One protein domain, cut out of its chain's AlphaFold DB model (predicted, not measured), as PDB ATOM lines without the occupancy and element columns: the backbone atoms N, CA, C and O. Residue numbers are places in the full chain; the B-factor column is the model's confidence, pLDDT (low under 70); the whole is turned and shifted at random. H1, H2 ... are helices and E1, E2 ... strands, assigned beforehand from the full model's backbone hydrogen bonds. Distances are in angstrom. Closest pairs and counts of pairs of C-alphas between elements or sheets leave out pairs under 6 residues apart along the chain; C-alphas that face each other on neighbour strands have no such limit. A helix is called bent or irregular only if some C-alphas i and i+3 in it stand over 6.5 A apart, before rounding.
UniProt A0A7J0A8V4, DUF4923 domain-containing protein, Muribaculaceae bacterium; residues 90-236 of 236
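This is residues 90 to 236 of the 236 residues of the protein "DUF4923 domain-containing protein" of Muribaculaceae bacterium (UniProt A0A7J0A8V4). One antiparallel sheet of eight strands is folded over on itself, a folded sheet bent back into two leaves that face each other, E1, E8 and E7 against E5, E4, E3 and E2, with the long strand E6 as the hinge. Helices H2 and H3 pack on the same face of it, H4 packs on H3 away from the sheet as a helical hairpin, and the short H1 grazes the sheet. The printed part has 147 residues with four named helices and eight named strands, in the order E1 H1 H2 E2 E3 E4 E5 E6 E7 H3 H4 E8; across the sheet the order is E1 E8 E7 E6 E5 E4 E3 E2. The class is mixed, helices and strands, and the whole is compact, with a radius of gyration of the C-alphas of 14.7 A and a rounded outline of 39 by 37 by 29 A.

Find C-alpha 90 at (-7.846, 59.307, 13.173), where the edge strand E1 begins; it takes residues 90 to 97. Its neighbour E8 comes last, residues 227 to 235, 25.2 A long, and ends at C-alpha 235 at (-7.168, 60.423, 22.190). Next across the sheet are E7, residues 188 to 194, and E6, residues 172 to 184, which measures 32.8 A and bends by 68 degrees at residue 175. Then look for E5 at residues 162 to 168, E4 at 148 to 156, 25.3 A long, E3 at 140 to 145 and the other edge strand E2 at 132 to 135. Among the helices, H1 takes residues 102 to 105 and H2 residues 110 to 125, from C-alpha 110 at (11.449, 63.387, 6.087) over 24.3 A. H2 has a kink of 31 degrees near residue 118 and is only just irregular: C-alphas 118 and 121 are 6.9 A apart. H3 takes residues 195 to 204 and H4 residues 211 to 222.

Begin with the strongly twisted sheet, where E2 E3 E4 E5 E6 E7 form a meander, each strand the antiparallel neighbour of the one before. In the hairpin of E3 and E4, N 143 and O 150 are 2.8 A apart, within hydrogen-bond range. E6 is staggered: it pairs with E5 over residues 172 to 179, with N 164 and O 177 at 2.8 A, and with E7 over residues 179 to 184, with N 180 and O 192 at 2.8 A. E8 is antiparallel to both its neighbours; look at N 233 and O 189, 2.7 A, toward E7, and N 232 and O 92, 2.8 A, toward E1. The closest C-alphas of the edge strands E1 and E2 are those of Tyr 90 and Val 132, 6.2 A apart. H2 is on the sheet over E1, at a height over the sheet of 7.3 A, and runs slantwise to the strands, at 42 degrees to E1 on the local plane; its closest C-alphas to E1 are those of Glu 116 and Pro 93, 5.4 A. H3 is on the same face as H2, and its closest C-alphas to E8 are those of Val 195 and Cys 228, 5.2 A. H3 and H4 touch in a helical hairpin, a shallow tilt of 25 degrees, opposite ways, with the C-alphas of Ile 199 and Ser 218 closest at 6.1 A. H4 is only just not on the sheet, with 4 pairs of C-alphas within 10 A. H2 and H4 are close but not clearly touching: their closest C-alphas, Tyr 122 and Val 217, are 7.5 A apart. H1 only grazes the sheet, with residues 102 to 105. In H3 and H4 every O i to N i+4 pair is within hydrogen-bond range, in H2 10 of 12 are, and H1 is too short for such a pair.

The two C-alphas farthest apart in the domain, those of Ala 110 and Ser 171, are 40.9 A from each other. The printed part has no cut, and it ends at residue 236, the chain's last residue. No link is long; those from H2 to E2 and from H3 to H4 are short, and the others are tight. In this predicted model the mean pLDDT of the printed part is 78.1, and 41 printed residues are under 70; look for them at residues 99 to 109, 147, 169 to 171, 186, 200 to 218 and 220 to 225.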
ATOM      1  N   TYR A  90      -8.807  59.100  14.250       94.81
ATOM      2  CA  TYR A  90      -7.846  59.307  13.173       94.81
ATOM      3  C   TYR A  90      -7.314  60.743  13.129       94.81
ATOM      4  O   TYR A  90      -8.092  61.696  13.138       94.81
ATOM      5  N   SER A  91      -5.997  60.875  12.967       92.75
ATOM      6  CA  SER A  91      -5.326  62.163  12.768       92.75
ATOM      7  C   SER A  91      -4.610  62.219  11.417       92.75
ATOM      8  O   SER A  91      -4.799  63.162  10.652       92.75
ATOM      9  N   SER A  92      -3.798  61.209  11.084       91.88
ATOM     10  CA  SER A  92      -3.094  61.130   9.793       91.88
ATOM     11  C   SER A  92      -2.642  59.698   9.481       91.88
ATOM     12  O   SER A  92      -2.703  58.829  10.356       91.88
ATOM     13  N   PRO A  93      -2.141  59.405   8.265       89.88
ATOM     14  CA  PRO A  93      -1.411  58.164   8.022       89.88
ATOM     15  C   PRO A  93      -0.133  58.113   8.876       89.88
ATOM     16  O   PRO A  93       0.419  59.160   9.232       89.88
ATOM     17  N   ALA A  94       0.333  56.903   9.175       88.12
ATOM     18  CA  ALA A  94       1.619  56.623   9.809       88.12
ATOM     19  C   ALA A  94       2.401  55.599   8.978       88.12
ATOM     20  O   ALA A  94       1.810  54.649   8.459       88.12
ATOM     21  N   VAL A  95       3.719  55.776   8.870       83.38
ATOM     22  CA  VAL A  95       4.627  54.843   8.185       83.38
ATOM     23  C   VAL A  95       5.882  54.621   9.029       83.38
ATOM     24  O   VAL A  95       6.447  55.578   9.557       83.38
ATOM     25  N   CYS A  96       6.376  53.383   9.105       78.06
ATOM     26  CA  CYS A  96       7.730  53.108   9.592       78.06
ATOM     27  C   CYS A  96       8.482  52.150   8.669       78.06
ATOM     28  O   CYS A  96       7.889  51.381   7.920       78.06
ATOM     29  N   PHE A  97       9.809  52.210   8.709       75.62
ATOM     30  CA  PHE A  97      10.668  51.275   7.984       75.62
ATOM     31  C   PHE A  97      11.178  50.242   8.976       75.62
ATOM     32  O   PHE A  97      11.575  50.618  10.076       75.62
ATOM     33  N   LYS A  98      11.199  48.967   8.585       70.94
ATOM     34  CA  LYS A  98      11.611  47.858   9.457       70.94
ATOM     35  C   LYS A  98      13.112  47.885   9.807       70.94
ATOM     36  O   LYS A  98      13.513  47.181  10.725       70.94
ATOM     37  N   SER A  99      13.931  48.681   9.104       59.56
ATOM     38  CA  SER A  99      15.390  48.757   9.288       59.56
ATOM     39  C   SER A  99      15.863  49.785  10.332       59.56
ATOM     40  O   SER A  99      15.153  50.724  10.694       59.56
ATOM     41  N   GLU A 100      17.088  49.543  10.814       51.31
ATOM     42  CA  GLU A 100      17.675  49.946  12.098       51.31
ATOM     43  C   GLU A 100      17.398  51.382  12.567       51.31
ATOM     44  O   GLU A 100      17.649  52.375  11.878       51.31
ATOM     45  N   ASN A 101      16.973  51.471  13.830       51.25
ATOM     46  CA  ASN A 101      16.415  52.625  14.541       51.25
ATOM     47  C   ASN A 101      14.930  52.904  14.273       51.25
ATOM     48  O   ASN A 101      14.550  54.024  13.918       51.25
ATOM     49  N   LEU A 102      14.076  51.921  14.580       51.03
ATOM     50  CA  LEU A 102      12.626  52.108  14.730       51.03
ATOM     51  C   LEU A 102      12.291  53.352  15.585       51.03
ATOM     52  O   LEU A 102      11.387  54.099  15.222       51.03
ATOM     53  N   LEU A 103      13.092  53.665  16.617       51.56
ATOM     54  CA  LEU A 103      12.952  54.882  17.433       51.56
ATOM     55  C   LEU A 103      13.353  56.190  16.718       51.56
ATOM     56  O   LEU A 103      12.713  57.214  16.934       51.56
ATOM     57  N   LYS A 104      14.369  56.188  15.838       51.97
ATOM     58  CA  LYS A 104      14.721  57.383  15.034       51.97
ATOM     59  C   LYS A 104      13.751  57.598  13.867       51.97
ATOM     60  O   LYS A 104      13.630  58.710  13.359       51.97
ATOM     61  N   LYS A 105      13.076  56.536  13.413       55.00
ATOM     62  CA  LYS A 105      12.209  56.552  12.227       55.00
ATOM     63  C   LYS A 105      10.732  56.777  12.539       55.00
ATOM     64  O   LYS A 105      10.073  57.432  11.739       55.00
ATOM     65  N   ALA A 106      10.234  56.309  13.684       52.44
ATOM     66  CA  ALA A 106       8.816  56.375  14.049       52.44
ATOM     67  C   ALA A 106       8.280  57.790  14.368       52.44
ATOM     68  O   ALA A 106       7.104  57.927  14.695       52.44
ATOM     69  N   GLY A 107       9.099  58.846  14.258       54.22
ATOM     70  CA  GLY A 107       8.655  60.207  14.580       54.22
ATOM     71  C   GLY A 107       9.420  61.375  13.952       54.22
ATOM     72  O   GLY A 107       9.214  62.497  14.399       54.22
ATOM     73  N   GLY A 108      10.295  61.175  12.954       57.03
ATOM     74  CA  GLY A 108      11.138  62.297  12.495       57.03
ATOM     75  C   GLY A 108      11.878  62.175  11.164       57.03
ATOM     76  O   GLY A 108      12.687  63.044  10.851       57.03
ATOM     77  N   SER A 109      11.645  61.138  10.350       67.12
ATOM     78  CA  SER A 109      12.296  61.059   9.035       67.12
ATOM     79  C   SER A 109      11.468  61.779   7.967       67.12
ATOM     80  O   SER A 109      10.315  61.419   7.737       67.12
ATOM     81  N   ALA A 110      12.071  62.733   7.246       70.38
ATOM     82  CA  ALA A 110      11.449  63.387   6.087       70.38
ATOM     83  C   ALA A 110      10.946  62.378   5.028       70.38
ATOM     84  O   ALA A 110       9.948  62.620   4.353       70.38
ATOM     85  N   VAL A 111      11.588  61.205   4.935       72.31
ATOM     86  CA  VAL A 111      11.182  60.107   4.044       72.31
ATOM     87  C   VAL A 111       9.845  59.491   4.475       72.31
ATOM     88  O   VAL A 111       8.996  59.217   3.629       72.31
ATOM     89  N   ALA A 112       9.625  59.308   5.782       76.75
ATOM     90  CA  ALA A 112       8.356  58.797   6.302       76.75
ATOM     91  C   ALA A 112       7.217  59.796   6.046       76.75
ATOM     92  O   ALA A 112       6.166  59.401   5.555       76.75
ATOM     93  N   ALA A 113       7.460  61.094   6.261       80.12
ATOM     94  CA  ALA A 113       6.475  62.145   5.990       80.12
ATOM     95  C   ALA A 113       6.070  62.208   4.504       80.12
ATOM     96  O   ALA A 113       4.890  62.345   4.176       80.12
ATOM     97  N   ALA A 114       7.030  62.051   3.585       80.44
ATOM     98  CA  ALA A 114       6.736  61.984   2.156       80.44
ATOM     99  C   ALA A 114       5.871  60.760   1.802       80.44
ATOM    100  O   ALA A 114       4.912  60.888   1.037       80.44
ATOM    101  N   ALA A 115       6.173  59.588   2.376       81.12
ATOM    102  CA  ALA A 115       5.380  58.374   2.184       81.12
ATOM    103  C   ALA A 115       3.960  58.519   2.761       81.12
ATOM    104  O   ALA A 115       2.988  58.192   2.082       81.12
ATOM    105  N   GLU A 116       3.819  59.087   3.961       86.25
ATOM    106  CA  GLU A 116       2.521  59.404   4.568       86.25
ATOM    107  C   GLU A 116       1.684  60.315   3.660       86.25
ATOM    108  O   GLU A 116       0.510  60.030   3.417       86.25
ATOM    109  N   GLY A 117       2.295  61.352   3.074       85.75
ATOM    110  CA  GLY A 117       1.633  62.251   2.126       85.75
ATOM    111  C   GLY A 117       1.075  61.536   0.888       85.75
ATOM    112  O   GLY A 117       0.004  61.894   0.396       85.75
ATOM    113  N   LYS A 118       1.743  60.476   0.412       83.94
ATOM    114  CA  LYS A 118       1.242  59.646  -0.698       83.94
ATOM    115  C   LYS A 118       0.049  58.776  -0.298       83.94
ATOM    116  O   LYS A 118      -0.751  58.437  -1.167       83.94
ATOM    117  N   LEU A 119      -0.111  58.452   0.986       83.38
ATOM    118  CA  LEU A 119      -1.221  57.637   1.494       83.38
ATOM    119  C   LEU A 119      -2.501  58.445   1.747       83.38
ATOM    120  O   LEU A 119      -3.595  57.892   1.617       83.38
ATOM    121  N   VAL A 120      -2.393  59.745   2.044       87.62
ATOM    122  CA  VAL A 120      -3.538  60.641   2.319       87.62
ATOM    123  C   VAL A 120      -4.706  60.489   1.328       87.62
ATOM    124  O   VAL A 120      -5.824  60.231   1.787       87.62
ATOM    125  N   PRO A 121      -4.521  60.588  -0.008       85.75
ATOM    126  CA  PRO A 121      -5.646  60.499  -0.943       85.75
ATOM    127  C   PRO A 121      -6.330  59.124  -0.927       85.75
ATOM    128  O   PRO A 121      -7.536  59.032  -1.149       85.75
ATOM    129  N   TYR A 122      -5.595  58.049  -0.631       82.00
ATOM    130  CA  TYR A 122      -6.171  56.709  -0.504       82.00
ATOM    131  C   TYR A 122      -6.985  56.577   0.780       82.00
ATOM    132  O   TYR A 122      -8.089  56.039   0.746       82.00
ATOM    133  N   TYR A 123      -6.496  57.130   1.891       85.38
ATOM    134  CA  TYR A 123      -7.219  57.127   3.164       85.38
ATOM    135  C   TYR A 123      -8.530  57.911   3.058       85.38
ATOM    136  O   TYR A 123      -9.559  57.450   3.546       85.38
ATOM    137  N   GLN A 124      -8.523  59.043   2.350       85.69
ATOM    138  CA  GLN A 124      -9.738  59.803   2.045       85.69
ATOM    139  C   GLN A 124     -10.718  59.001   1.183       85.69
ATOM    140  O   GLN A 124     -11.889  58.885   1.539       85.69
ATOM    141  N   LYS A 125     -10.246  58.392   0.084       80.56
ATOM    142  CA  LYS A 125     -11.088  57.572  -0.808       80.56
ATOM    143  C   LYS A 125     -11.709  56.366  -0.108       80.56
ATOM    144  O   LYS A 125     -12.836  55.994  -0.416       80.56
ATOM    145  N   LEU A 126     -10.981  55.763   0.827       77.12
ATOM    146  CA  LEU A 126     -11.450  54.637   1.634       77.12
ATOM    147  C   LEU A 126     -12.330  55.067   2.817       77.12
ATOM    148  O   LEU A 126     -12.847  54.216   3.536       77.12
ATOM    149  N   GLY A 127     -12.478  56.373   3.056       83.56
ATOM    150  CA  GLY A 127     -13.197  56.907   4.207       83.56
ATOM    151  C   GLY A 127     -12.493  56.680   5.546       83.56
ATOM    152  O   GLY A 127     -13.111  56.936   6.575       83.56
ATOM    153  N   LEU A 128     -11.225  56.242   5.550       85.69
ATOM    154  CA  LEU A 128     -10.404  55.972   6.743       85.69
ATOM    155  C   LEU A 128     -10.135  57.219   7.590       85.69
ATOM    156  O   LEU A 128      -9.717  57.108   8.737       85.69
ATOM    157  N   THR A 129     -10.405  58.408   7.054       88.19
ATOM    158  CA  THR A 129     -10.291  59.666   7.800       88.19
ATOM    159  C   THR A 129     -11.319  59.807   8.921       88.19
ATOM    160  O   THR A 129     -11.145  60.641   9.800       88.19
ATOM    161  N   LYS A 130     -12.383  58.993   8.906       90.38
ATOM    162  CA  LYS A 130     -13.387  58.913   9.977       90.38
ATOM    163  C   LYS A 130     -13.139  57.734  10.920       90.38
ATOM    164  O   LYS A 130     -14.055  57.326  11.630       90.38
ATOM    165  N   LEU A 131     -11.941  57.147  10.876       93.06
ATOM    166  CA  LEU A 131     -11.630  55.974  11.670       93.06
ATOM    167  C   LEU A 131     -11.608  56.314  13.162       93.06
ATOM    168  O   LEU A 131     -10.962  57.271  13.588       93.06
ATOM    169  N   VAL A 132     -12.294  55.484  13.941       94.81
ATOM    170  CA  VAL A 132     -12.260  55.485  15.401       94.81
ATOM    171  C   VAL A 132     -11.798  54.111  15.869       94.81
ATOM    172  O   VAL A 132     -12.372  53.091  15.478       94.81
ATOM    173  N   LEU A 133     -10.753  54.096  16.689       95.44
ATOM    174  CA  LEU A 133     -10.252  52.928  17.400       95.44
ATOM    175  C   LEU A 133     -10.676  53.029  18.865       95.44
ATOM    176  O   LEU A 133     -10.361  54.003  19.538       95.44
ATOM    177  N   THR A 134     -11.335  52.001  19.377       96.12
ATOM    178  CA  THR A 134     -11.632  51.846  20.803       96.12
ATOM    179  C   THR A 134     -10.857  50.649  21.326       96.12
ATOM    180  O   THR A 134     -10.942  49.573  20.733       96.12
ATOM    181  N   ILE A 135     -10.117  50.837  22.417       95.56
ATOM    182  CA  ILE A 135      -9.427  49.781  23.162       95.56
ATOM    183  C   ILE A 135     -10.000  49.779  24.578       95.56
ATOM    184  O   ILE A 135      -9.889  50.775  25.296       95.56
ATOM    185  N   ASN A 136     -10.637  48.675  24.953       94.62
ATOM    186  CA  ASN A 136     -11.261  48.490  26.259       94.62
ATOM    187  C   ASN A 136     -10.237  48.017  27.302       94.62
ATOM    188  O   ASN A 136      -9.146  47.568  26.953       94.62
ATOM    189  N   ASP A 137     -10.605  48.068  28.584       92.50
ATOM    190  CA  ASP A 137      -9.736  47.637  29.691       92.50
ATOM    191  C   ASP A 137      -9.395  46.137  29.662       92.50
ATOM    192  O   ASP A 137      -8.348  45.737  30.161       92.50
ATOM    193  N   ASP A 138     -10.236  45.313  29.031       91.94
ATOM    194  CA  ASP A 138      -9.987  43.883  28.793       91.94
ATOM    195  C   ASP A 138      -9.094  43.615  27.565       91.94
ATOM    196  O   ASP A 138      -8.956  42.472  27.128       91.94
ATOM    197  N   MET A 139      -8.515  44.669  26.980       92.69
ATOM    198  CA  MET A 139      -7.715  44.649  25.754       92.69
ATOM    199  C   MET A 139      -8.470  44.181  24.505       92.69
ATOM    200  O   MET A 139      -7.857  43.927  23.463       92.69
ATOM    201  N   SER A 140      -9.803  44.107  24.541       93.19
ATOM    202  CA  SER A 140     -10.588  44.004  23.315       93.19
ATOM    203  C   SER A 140     -10.545  45.330  22.556       93.19
ATOM    204  O   SER A 140     -10.616  46.412  23.143       93.19
ATOM    205  N   PHE A 141     -10.423  45.258  21.231       94.25
ATOM    206  CA  PHE A 141     -10.396  46.443  20.381       94.25
ATOM    207  C   PHE A 141     -11.475  46.406  19.307       94.25
ATOM    208  O   PHE A 141     -11.921  45.348  18.851       94.25
ATOM    209  N   THR A 142     -11.878  47.591  18.865       92.25
ATOM    210  CA  THR A 142     -12.736  47.785  17.699       92.25
ATOM    211  C   THR A 142     -12.263  48.992  16.901       92.25
ATOM    212  O   THR A 142     -12.082  50.071  17.448       92.25
ATOM    213  N   MET A 143     -12.094  48.816  15.594       90.38
ATOM    214  CA  MET A 143     -11.786  49.862  14.624       90.38
ATOM    215  C   MET A 143     -12.977  50.022  13.691       90.38
ATOM    216  O   MET A 143     -13.385  49.058  13.044       90.38
ATOM    217  N   LYS A 144     -13.535  51.229  13.610       89.25
ATOM    218  CA  LYS A 144     -14.692  51.538  12.760       89.25
ATOM    219  C   LYS A 144     -14.385  52.707  11.852       89.25
ATOM    220  O   LYS A 144     -13.908  53.731  12.320       89.25
ATOM    221  N   SER A 145     -14.713  52.568  10.573       84.38
ATOM    222  CA  SER A 145     -14.613  53.638   9.591       84.38
ATOM    223  C   SER A 145     -15.639  53.441   8.478       84.38
ATOM    224  O   SER A 145     -15.431  52.662   7.546       84.38
ATOM    225  N   GLY A 146     -16.779  54.127   8.571       77.81
ATOM    226  CA  GLY A 146     -17.894  53.922   7.640       77.81
ATOM    227  C   GLY A 146     -18.395  52.474   7.677       77.81
ATOM    228  O   GLY A 146     -18.878  52.018   8.708       77.81
ATOM    229  N   VAL A 147     -18.264  51.754   6.557       66.00
ATOM    230  CA  VAL A 147     -18.642  50.329   6.433       66.00
ATOM    231  C   VAL A 147     -17.543  49.359   6.881       66.00
ATOM    232  O   VAL A 147     -17.805  48.168   7.039       66.00
ATOM    233  N   LEU A 148     -16.313  49.841   7.085       72.25
ATOM    234  CA  LEU A 148     -15.195  49.017   7.538       72.25
ATOM    235  C   LEU A 148     -15.263  48.874   9.056       72.25
ATOM    236  O   LEU A 148     -15.195  49.866   9.783       72.25
ATOM    237  N   THR A 149     -15.387  47.639   9.532       80.62
ATOM    238  CA  THR A 149     -15.274  47.306  10.954       80.62
ATOM    239  C   THR A 149     -14.287  46.162  11.123       80.62
ATOM    240  O   THR A 149     -14.442  45.115  10.500       80.62
ATOM    241  N   ALA A 150     -13.292  46.362  11.981       84.38
ATOM    242  CA  ALA A 150     -12.389  45.321  12.451       84.38
ATOM    243  C   ALA A 150     -12.464  45.253  13.977       84.38
ATOM    244  O   ALA A 150     -12.627  46.271  14.644       84.38
ATOM    245  N   SER A 151     -12.362  44.056  14.537       88.75
ATOM    246  CA  SER A 151     -12.433  43.842  15.983       88.75
ATOM    247  C   SER A 151     -11.510  42.715  16.394       88.75
ATOM    248  O   SER A 151     -11.178  41.872  15.560       88.75
ATOM    249  N   GLY A 152     -11.133  42.665  17.664       91.81
ATOM    250  CA  GLY A 152     -10.187  41.666  18.127       91.81
ATOM    251  C   GLY A 152      -9.751  41.854  19.569       91.81
ATOM    252  O   GLY A 152     -10.449  42.492  20.354       91.81
ATOM    253  N   THR A 153      -8.596  41.290  19.903       92.75
ATOM    254  CA  THR A 153      -7.924  41.456  21.200       92.75
ATOM    255  C   THR A 153      -6.460  41.822  21.005       92.75
ATOM    256  O   THR A 153      -5.871  41.487  19.976       92.75
ATOM    257  N   ILE A 154      -5.894  42.523  21.981       93.00
ATOM    258  CA  ILE A 154      -4.485  42.911  22.026       93.00
ATOM    259  C   ILE A 154      -3.793  42.074  23.101       93.00
ATOM    260  O   ILE A 154      -4.311  41.932  24.206       93.00
ATOM    261  N   GLU A 155      -2.627  41.538  22.774       90.94
ATOM    262  CA  GLU A 155      -1.762  40.788  23.682       90.94
ATOM    263  C   GLU A 155      -0.351  41.378  23.629       90.94
ATOM    264  O   GLU A 155       0.061  41.903  22.594       90.94
ATOM    265  N   LYS A 156       0.387  41.319  24.740       87.25
ATOM    266  CA  LYS A 156       1.832  41.557  24.748       87.25
ATOM    267  C   LYS A 156       2.501  40.207  24.958       87.25
ATOM    268  O   LYS A 156       2.230  39.576  25.975       87.25
ATOM    269  N   ASP A 157       3.293  39.766  23.989       85.62
ATOM    270  CA  ASP A 157       3.961  38.468  24.065       85.62
ATOM    271  C   ASP A 157       5.158  38.495  25.032       85.62
ATOM    272  O   ASP A 157       5.545  39.547  25.556       85.62
ATOM    273  N   ASP A 158       5.773  37.330  25.243       81.94
ATOM    274  CA  ASP A 158       6.932  37.168  26.128       81.94
ATOM    275  C   ASP A 158       8.164  37.979  25.679       81.94
ATOM    276  O   ASP A 158       9.048  38.270  26.485       81.94
ATOM    277  N   ASN A 159       8.223  38.377  24.403       78.38
ATOM    278  CA  ASN A 159       9.287  39.213  23.843       78.38
ATOM    279  C   ASN A 159       8.992  40.714  23.996       78.38
ATOM    280  O   ASN A 159       9.811  41.549  23.609       78.38
ATOM    281  N   GLY A 160       7.831  41.070  24.550       76.44
ATOM    282  CA  GLY A 160       7.365  42.443  24.681       76.44
ATOM    283  C   GLY A 160       6.726  43.013  23.412       76.44
ATOM    284  O   GLY A 160       6.419  44.207  23.379       76.44
ATOM    285  N   ASP A 161       6.489  42.188  22.392       83.88
ATOM    286  CA  ASP A 161       5.819  42.594  21.166       83.88
ATOM    287  C   ASP A 161       4.312  42.723  21.381       83.88
ATOM    288  O   ASP A 161       3.670  41.876  21.998       83.88
ATOM    289  N   ILE A 162       3.717  43.772  20.810       88.50
ATOM    290  CA  ILE A 162       2.267  43.967  20.852       88.50
ATOM    291  C   ILE A 162       1.626  43.249  19.666       88.50
ATOM    292  O   ILE A 162       1.890  43.573  18.508       88.50
ATOM    293  N   LEU A 163       0.757  42.286  19.949       90.88
ATOM    294  CA  LEU A 163       0.057  41.459  18.978       90.88
ATOM    295  C   LEU A 163      -1.425  41.833  18.925       90.88
ATOM    296  O   LEU A 163      -2.113  41.882  19.938       90.88
ATOM    297  N   PHE A 164      -1.934  42.081  17.721       92.44
ATOM    298  CA  PHE A 164      -3.358  42.275  17.463       92.44
ATOM    299  C   PHE A 164      -3.936  40.999  16.862       92.44
ATOM    300  O   PHE A 164      -3.570  40.605  15.752       92.44
ATOM    301  N   HIS A 165      -4.876  40.387  17.575       90.44
ATOM    302  CA  HIS A 165      -5.615  39.207  17.145       90.44
ATOM    303  C   HIS A 165      -6.961  39.632  16.571       90.44
ATOM    304  O   HIS A 165      -7.872  40.000  17.310       90.44
ATOM    305  N   PHE A 166      -7.098  39.587  15.252       87.44
ATOM    306  CA  PHE A 166      -8.313  39.988  14.556       87.44
ATOM    307  C   PHE A 166      -9.352  38.874  14.622       87.44
ATOM    308  O   PHE A 166      -9.052  37.713  14.357       87.44
ATOM    309  N   LYS A 167     -10.596  39.229  14.944       84.12
ATOM    310  CA  LYS A 167     -11.726  38.306  15.057       84.12
ATOM    311  C   LYS A 167     -12.797  38.616  14.011       84.12
ATOM    312  O   LYS A 167     -13.189  39.769  13.839       84.12
ATOM    313  N   ALA A 168     -13.327  37.573  13.378       70.06
ATOM    314  CA  ALA A 168     -14.573  37.593  12.616       70.06
ATOM    315  C   ALA A 168     -15.668  36.823  13.363       70.06
ATOM    316  O   ALA A 168     -15.384  35.949  14.183       70.06
ATOM    317  N   LEU A 169     -16.937  37.141  13.072       67.62
ATOM    318  CA  LEU A 169     -18.101  36.447  13.645       67.62
ATOM    319  C   LEU A 169     -18.014  36.310  15.184       67.62
ATOM    320  O   LEU A 169     -18.304  35.259  15.746       67.62
ATOM    321  N   LYS A 170     -17.584  37.391  15.853       63.22
ATOM    322  CA  LYS A 170     -17.379  37.548  17.310       63.22
ATOM    323  C   LYS A 170     -16.271  36.702  17.957       63.22
ATOM    324  O   LYS A 170     -15.673  37.194  18.910       63.22
ATOM    325  N   SER A 171     -15.935  35.517  17.443       67.25
ATOM    326  CA  SER A 171     -14.993  34.616  18.138       67.25
ATOM    327  C   SER A 171     -13.933  33.945  17.264       67.25
ATOM    328  O   SER A 171     -12.997  33.368  17.810       67.25
ATOM    329  N   ILE A 172     -14.030  34.007  15.936       74.12
ATOM    330  CA  ILE A 172     -13.091  33.301  15.053       74.12
ATOM    331  C   ILE A 172     -11.873  34.186  14.826       74.12
ATOM    332  O   ILE A 172     -11.999  35.224  14.182       74.12
ATOM    333  N   ASN A 173     -10.704  33.789  15.333       77.00
ATOM    334  CA  ASN A 173      -9.455  34.475  15.012       77.00
ATOM    335  C   ASN A 173      -9.135  34.275  13.520       77.00
ATOM    336  O   ASN A 173      -8.994  33.146  13.056       77.00
ATOM    337  N   ILE A 174      -9.063  35.375  12.776       75.44
ATOM    338  CA  ILE A 174      -8.799  35.401  11.331       75.44
ATOM    339  C   ILE A 174      -7.373  35.851  11.001       75.44
ATOM    340  O   ILE A 174      -7.001  35.912   9.831       75.44
ATOM    341  N   GLY A 175      -6.570  36.173  12.013       82.88
ATOM    342  CA  GLY A 175      -5.179  36.550  11.835       82.88
ATOM    343  C   GLY A 175      -4.608  37.282  13.040       82.88
ATOM    344  O   GLY A 175      -5.295  38.045  13.716       82.88
ATOM    345  N   THR A 176      -3.311  37.095  13.254       87.31
ATOM    346  CA  THR A 176      -2.530  37.826  14.254       87.31
ATOM    347  C   THR A 176      -1.516  38.714  13.539       87.31
ATOM    348  O   THR A 176      -0.847  38.261  12.605       87.31
ATOM    349  N   MET A 177      -1.383  39.967  13.970       86.94
ATOM    350  CA  MET A 177      -0.371  40.891  13.458       86.94
ATOM    351  C   MET A 177       0.430  41.513  14.593       86.94
ATOM    352  O   MET A 177      -0.149  42.048  15.534       86.94
ATOM    353  N   LYS A 178       1.755  41.524  14.445       87.69
ATOM    354  CA  LYS A 178       2.624  42.378  15.252       87.69
ATOM    355  C   LYS A 178       2.344  43.844  14.918       87.69
ATOM    356  O   LYS A 178       2.351  44.232  13.746       87.69
ATOM    357  N   ALA A 179       2.088  44.632  15.952       88.81
ATOM    358  CA  ALA A 179       1.884  46.064  15.891       88.81
ATOM    359  C   ALA A 179       3.146  46.800  16.340       88.81
ATOM    360  O   ALA A 179       3.796  46.444  17.321       88.81
ATOM    361  N   TYR A 180       3.458  47.880  15.635       85.88
ATOM    362  CA  TYR A 180       4.454  48.857  16.044       85.88
ATOM    363  C   TYR A 180       3.702  50.046  16.629       85.88
ATOM    364  O   TYR A 180       2.975  50.733  15.903       85.88
ATOM    365  N   VAL A 181       3.845  50.250  17.940       85.69
ATOM    366  CA  VAL A 181       3.090  51.250  18.695       85.69
ATOM    367  C   VAL A 181       4.047  52.282  19.275       85.69
ATOM    368  O   VAL A 181       5.000  51.937  19.969       85.69
ATOM    369  N   THR A 182       3.780  53.559  19.019       81.31
ATOM    370  CA  THR A 182       4.420  54.660  19.750       81.31
ATOM    371  C   THR A 182       3.363  55.508  20.423       81.31
ATOM    372  O   THR A 182       2.321  55.798  19.834       81.31
ATOM    373  N   MET A 183       3.621  55.915  21.662       78.38
ATOM    374  CA  MET A 183       2.738  56.810  22.401       78.38
ATOM    375  C   MET A 183       3.477  58.081  22.790       78.38
ATOM    376  O   MET A 183       4.579  58.025  23.331       78.38
ATOM    377  N   THR A 184       2.840  59.228  22.545       76.06
ATOM    378  CA  THR A 184       3.329  60.523  23.031       76.06
ATOM    379  C   THR A 184       2.432  61.000  24.162       76.06
ATOM    380  O   THR A 184       1.275  61.374  23.940       76.06
ATOM    381  N   ALA A 185       2.966  60.972  25.386       70.06
ATOM    382  CA  ALA A 185       2.326  61.512  26.591       70.06
ATOM    383  C   ALA A 185       0.836  61.123  26.776       70.06
ATOM    384  O   ALA A 185       0.034  61.947  27.212       70.06
ATOM    385  N   GLY A 186       0.435  59.909  26.371       69.88
ATOM    386  CA  GLY A 186      -0.947  59.418  26.494       69.88
ATOM    387  C   GLY A 186      -2.002  60.119  25.622       69.88
ATOM    388  O   GLY A 186      -3.177  59.776  25.721       69.88
ATOM    389  N   ARG A 187      -1.616  61.087  24.780       80.88
ATOM    390  CA  ARG A 187      -2.535  61.911  23.967       80.88
ATOM    391  C   ARG A 187      -2.535  61.545  22.492       80.88
ATOM    392  O   ARG A 187      -3.543  61.739  21.817       80.88
ATOM    393  N   SER A 188      -1.421  61.024  21.989       84.69
ATOM    394  CA  SER A 188      -1.333  60.513  20.626       84.69
ATOM    395  C   SER A 188      -0.710  59.127  20.589       84.69
ATOM    396  O   SER A 188       0.173  58.796  21.384       84.69
ATOM    397  N   MET A 189      -1.199  58.326  19.650       89.31
ATOM    398  CA  MET A 189      -0.758  56.964  19.397       89.31
ATOM    399  C   MET A 189      -0.472  56.817  17.907       89.31
ATOM    400  O   MET A 189      -1.334  57.120  17.088       89.31
ATOM    401  N   SER A 190       0.711  56.331  17.543       88.56
ATOM    402  CA  SER A 190       0.929  55.786  16.201       88.56
ATOM    403  C   SER A 190       0.794  54.277  16.282       88.56
ATOM    404  O   SER A 190       1.536  53.639  17.021       88.56
ATOM    405  N   LEU A 191      -0.156  53.724  15.537       90.25
ATOM    406  CA  LEU A 191      -0.409  52.293  15.440       90.25
ATOM    407  C   LEU A 191      -0.136  51.854  14.005       90.25
ATOM    408  O   LEU A 191      -0.845  52.267  13.087       90.25
ATOM    409  N   MET A 192       0.887  51.030  13.808       89.38
ATOM    410  CA  MET A 192       1.316  50.587  12.480       89.38
ATOM    411  C   MET A 192       1.442  49.071  12.426       89.38
ATOM    412  O   MET A 192       1.837  48.433  13.399       89.38
ATOM    413  N   PHE A 193       1.167  48.505  11.257       87.44
ATOM    414  CA  PHE A 193       1.261  47.075  10.999       87.44
ATOM    415  C   PHE A 193       2.149  46.807   9.796       87.44
ATOM    416  O   PHE A 193       2.301  47.649   8.909       87.44
ATOM    417  N   ASP A 194       2.702  45.600   9.757       84.88
ATOM    418  CA  ASP A 194       3.366  45.093   8.567       84.88
ATOM    419  C   ASP A 194       2.396  45.117   7.377       84.88
ATOM    420  O   ASP A 194       1.325  44.500   7.402       84.88
ATOM    421  N   VAL A 195       2.793  45.831   6.327       79.44
ATOM    422  CA  VAL A 195       1.988  46.003   5.124       79.44
ATOM    423  C   VAL A 195       1.655  44.659   4.468       79.44
ATOM    424  O   VAL A 195       0.509  44.434   4.071       79.44
ATOM    425  N   SER A 196       2.607  43.726   4.432       75.25
ATOM    426  CA  SER A 196       2.417  42.402   3.836       75.25
ATOM    427  C   SER A 196       1.362  41.591   4.589       75.25
ATOM    428  O   SER A 196       0.572  40.867   3.983       75.25
ATOM    429  N   LYS A 197       1.296  41.735   5.920       77.88
ATOM    430  CA  LYS A 197       0.279  41.070   6.750       77.88
ATOM    431  C   LYS A 197      -1.095  41.716   6.580       77.88
ATOM    432  O   LYS A 197      -2.087  40.995   6.476       77.88
ATOM    433  N   LEU A 198      -1.146  43.045   6.465       71.69
ATOM    434  CA  LEU A 198      -2.385  43.776   6.203       71.69
ATOM    435  C   LEU A 198      -3.004  43.363   4.858       71.69
ATOM    436  O   LEU A 198      -4.206  43.117   4.787       71.69
ATOM    437  N   ILE A 199      -2.183  43.205   3.810       70.75
ATOM    438  CA  ILE A 199      -2.631  42.705   2.501       70.75
ATOM    439  C   ILE A 199      -3.225  41.298   2.619       70.75
ATOM    440  O   ILE A 199      -4.280  41.044   2.042       70.75
ATOM    441  N   SER A 200      -2.592  40.391   3.365       69.44
ATOM    442  CA  SER A 200      -3.106  39.027   3.552       69.44
ATOM    443  C   SER A 200      -4.470  39.006   4.243       69.44
ATOM    444  O   SER A 200      -5.349  38.252   3.831       69.44
ATOM    445  N   ILE A 201      -4.685  39.875   5.237       67.31
ATOM    446  CA  ILE A 201      -5.989  40.013   5.899       67.31
ATOM    447  C   ILE A 201      -7.023  40.628   4.947       67.31
ATOM    448  O   ILE A 201      -8.123  40.096   4.830       67.31
ATOM    449  N   ILE A 202      -6.677  41.687   4.205       65.56
ATOM    450  CA  ILE A 202      -7.578  42.301   3.210       65.56
ATOM    451  C   ILE A 202      -7.963  41.294   2.116       65.56
ATOM    452  O   ILE A 202      -9.130  41.214   1.748       65.56
ATOM    453  N   LYS A 203      -7.015  40.487   1.621       63.81
ATOM    454  CA  LYS A 203      -7.282  39.412   0.649       63.81
ATOM    455  C   LYS A 203      -8.183  38.316   1.237       63.81
ATOM    456  O   LYS A 203      -8.974  37.734   0.501       63.81
ATOM    457  N   GLY A 204      -8.082  38.051   2.541       58.72
ATOM    458  CA  GLY A 204      -8.943  37.104   3.257       58.72
ATOM    459  C   GLY A 204     -10.369  37.613   3.501       58.72
ATOM    460  O   GLY A 204     -11.302  36.815   3.583       58.72
ATOM    461  N   ILE A 205     -10.566  38.932   3.576       53.59
ATOM    462  CA  ILE A 205     -11.875  39.564   3.785       53.59
ATOM    463  C   ILE A 205     -12.487  39.898   2.416       53.59
ATOM    464  O   ILE A 205     -12.327  40.987   1.878       53.59
ATOM    465  N   SER A 206     -13.235  38.955   1.839       47.38
ATOM    466  CA  SER A 206     -13.909  39.114   0.536       47.38
ATOM    467  C   SER A 206     -15.112  40.075   0.542       47.38
ATOM    468  O   SER A 206     -15.704  40.321  -0.509       47.38
ATOM    469  N   SER A 207     -15.507  40.603   1.705       49.03
ATOM    470  CA  SER A 207     -16.834  41.191   1.924       49.03
ATOM    471  C   SER A 207     -16.899  42.718   2.014       49.03
ATOM    472  O   SER A 207     -18.003  43.241   2.171       49.03
ATOM    473  N   VAL A 208     -15.789  43.467   1.915       53.53
ATOM    474  CA  VAL A 208     -15.830  44.918   2.184       53.53
ATOM    475  C   VAL A 208     -15.068  45.746   1.141       53.53
ATOM    476  O   VAL A 208     -13.847  45.767   1.123       53.53
ATOM    477  N   ALA A 209     -15.837  46.491   0.334       49.66
ATOM    478  CA  ALA A 209     -15.452  47.443  -0.722       49.66
ATOM    479  C   ALA A 209     -14.974  46.849  -2.072       49.66
ATOM    480  O   ALA A 209     -14.291  45.835  -2.147       49.66
ATOM    481  N   GLY A 210     -15.389  47.501  -3.168       55.88
ATOM    482  CA  GLY A 210     -15.235  47.018  -4.546       55.88
ATOM    483  C   GLY A 210     -13.796  46.664  -4.944       55.88
ATOM    484  O   GLY A 210     -12.830  47.315  -4.545       55.88
ATOM    485  N   SER A 211     -13.671  45.637  -5.788       58.81
ATOM    486  CA  SER A 211     -12.407  44.983  -6.154       58.81
ATOM    487  C   SER A 211     -11.333  45.904  -6.750       58.81
ATOM    488  O   SER A 211     -10.154  45.556  -6.713       58.81
ATOM    489  N   SER A 212     -11.693  47.071  -7.291       61.56
ATOM    490  CA  SER A 212     -10.750  48.036  -7.871       61.56
ATOM    491  C   SER A 212      -9.952  48.797  -6.812       61.56
ATOM    492  O   SER A 212      -8.731  48.873  -6.915       61.56
ATOM    493  N   THR A 213     -10.606  49.306  -5.765       60.59
ATOM    494  CA  THR A 213      -9.929  50.045  -4.690       60.59
ATOM    495  C   THR A 213      -9.031  49.122  -3.874       60.59
ATOM    496  O   THR A 213      -7.907  49.503  -3.559       60.59
ATOM    497  N   ILE A 214      -9.475  47.885  -3.609       64.12
ATOM    498  CA  ILE A 214      -8.633  46.870  -2.963       64.12
ATOM    499  C   ILE A 214      -7.396  46.581  -3.810       64.12
ATOM    500  O   ILE A 214      -6.301  46.625  -3.269       64.12
ATOM    501  N   LYS A 215      -7.529  46.372  -5.128       67.88
ATOM    502  CA  LYS A 215      -6.363  46.168  -6.006       67.88
ATOM    503  C   LYS A 215      -5.410  47.357  -5.985       67.88
ATOM    504  O   LYS A 215      -4.216  47.147  -5.852       67.88
ATOM    505  N   SER A 216      -5.908  48.592  -6.078       67.94
ATOM    506  CA  SER A 216      -5.045  49.780  -6.037       67.94
ATOM    507  C   SER A 216      -4.304  49.917  -4.709       67.94
ATOM    508  O   SER A 216      -3.127  50.266  -4.702       67.94
ATOM    509  N   VAL A 217      -4.975  49.623  -3.594       65.50
ATOM    510  CA  VAL A 217      -4.367  49.627  -2.259       65.50
ATOM    511  C   VAL A 217      -3.367  48.485  -2.134       65.50
ATOM    512  O   VAL A 217      -2.253  48.728  -1.695       65.50
ATOM    513  N   SER A 218      -3.711  47.273  -2.575       66.00
ATOM    514  CA  SER A 218      -2.802  46.126  -2.585       66.00
ATOM    515  C   SER A 218      -1.567  46.389  -3.439       66.00
ATOM    516  O   SER A 218      -0.481  46.232  -2.919       66.00
ATOM    517  N   SER A 219      -1.690  46.865  -4.681       70.12
ATOM    518  CA  SER A 219      -0.532  47.153  -5.544       70.12
ATOM    519  C   SER A 219       0.349  48.279  -5.002       70.12
ATOM    520  O   SER A 219       1.574  48.210  -5.105       70.12
ATOM    521  N   LEU A 220      -0.257  49.308  -4.397       68.62
ATOM    522  CA  LEU A 220       0.498  50.360  -3.722       68.62
ATOM    523  C   LEU A 220       1.280  49.768  -2.549       68.62
ATOM    524  O   LEU A 220       2.481  49.965  -2.464       68.62
ATOM    525  N   LEU A 221       0.606  49.017  -1.681       66.31
ATOM    526  CA  LEU A 221       1.169  48.400  -0.485       66.31
ATOM    527  C   LEU A 221       2.217  47.308  -0.803       66.31
ATOM    528  O   LEU A 221       3.231  47.233  -0.120       66.31
ATOM    529  N   GLU A 222       2.030  46.522  -1.866       69.25
ATOM    530  CA  GLU A 222       2.980  45.512  -2.369       69.25
ATOM    531  C   GLU A 222       4.277  46.145  -2.893       69.25
ATOM    532  O   GLU A 222       5.320  45.500  -2.881       69.25
ATOM    533  N   SER A 223       4.241  47.418  -3.301       67.44
ATOM    534  CA  SER A 223       5.438  48.149  -3.738       67.44
ATOM    535  C   SER A 223       6.351  48.568  -2.574       67.44
ATOM    536  O   SER A 223       7.429  49.110  -2.814       67.44
ATOM    537  N   TYR A 224       5.944  48.339  -1.319       64.75
ATOM    538  CA  TYR A 224       6.709  48.706  -0.129       64.75
ATOM    539  C   TYR A 224       7.221  47.462   0.610       64.75
ATOM    540  O   TYR A 224       6.659  47.038   1.621       64.75
ATOM    541  N   ASP A 225       8.327  46.893   0.126       63.62
ATOM    542  CA  ASP A 225       9.073  45.879   0.874       63.62
ATOM    543  C   ASP A 225       9.764  46.515   2.095       63.62
ATOM    544  O   ASP A 225      10.309  47.618   2.023       63.62
ATOM    545  N   GLY A 226       9.703  45.848   3.250       71.44
ATOM    546  CA  GLY A 226      10.376  46.336   4.459       71.44
ATOM    547  C   GLY A 226       9.738  47.563   5.134       71.44
ATOM    548  O   GLY A 226      10.408  48.241   5.917       71.44
ATOM    549  N   VAL A 227       8.457  47.853   4.881       76.00
ATOM    550  CA  VAL A 227       7.729  49.011   5.439       76.00
ATOM    551  C   VAL A 227       6.495  48.560   6.230       76.00
ATOM    552  O   VAL A 227       5.882  47.532   5.938       76.00
ATOM    553  N   CYS A 228       6.125  49.334   7.245       82.44
ATOM    554  CA  CYS A 228       4.870  49.217   7.977       82.44
ATOM    555  C   CYS A 228       4.029  50.473   7.744       82.44
ATOM    556  O   CYS A 228       4.570  51.571   7.601       82.44
ATOM    557  N   ALA A 229       2.710  50.323   7.755       85.62
ATOM    558  CA  ALA A 229       1.774  51.427   7.594       85.62
ATOM    559  C   ALA A 229       0.636  51.332   8.612       85.62
ATOM    560  O   ALA A 229       0.297  50.252   9.099       85.62
ATOM    561  N   GLY A 230       0.029  52.470   8.922       90.06
ATOM    562  CA  GLY A 230      -1.142  52.535   9.781       90.06
ATOM    563  C   GLY A 230      -1.570  53.965  10.063       90.06
ATOM    564  O   GLY A 230      -1.628  54.798   9.159       90.06
ATOM    565  N   PHE A 231      -1.884  54.252  11.320       91.69
ATOM    566  CA  PHE A 231      -2.602  55.457  11.714       91.69
ATOM    567  C   PHE A 231      -1.854  56.204  12.812       91.69
ATOM    568  O   PHE A 231      -1.450  55.604  13.805       91.69
ATOM    569  N   LYS A 232      -1.731  57.524  12.662       91.81
ATOM    570  CA  LYS A 232      -1.577  58.424  13.804       91.81
ATOM    571  C   LYS A 232      -2.967  58.735  14.324       91.81
ATOM    572  O   LYS A 232      -3.865  59.062  13.543       91.81
ATOM    573  N   LEU A 233      -3.121  58.615  15.628       94.38
ATOM    574  CA  LEU A 233      -4.379  58.729  16.329       94.38
ATOM    575  C   LEU A 233      -4.243  59.719  17.482       94.38
ATOM    576  O   LEU A 233      -3.195  59.797  18.127       94.38
ATOM    577  N   SER A 234      -5.326  60.424  17.770       93.94
ATOM    578  CA  SER A 234      -5.451  61.332  18.907       93.94
ATOM    579  C   SER A 234      -6.511  60.806  19.861       93.94
ATOM    580  O   SER A 234      -7.581  60.377  19.426       93.94
ATOM    581  N   LYS A 235      -6.209  60.822  21.159       93.25
ATOM    582  CA  LYS A 235      -7.168  60.423  22.190       93.25
ATOM    583  C   LYS A 235      -8.354  61.391  22.176       93.25
ATOM    584  O   LYS A 235      -8.137  62.600  22.063       93.25
ATOM    585  N   GLN A 236      -9.568  60.847  22.221       87.94
ATOM    586  CA  GLN A 236     -10.803  61.619  22.379       87.94
ATOM    587  C   GLN A 236     -11.029  62.018  23.834       87.94
ATOM    588  O   GLN A 236     -10.595  61.253  24.729       87.94
TER     589      GLN A 236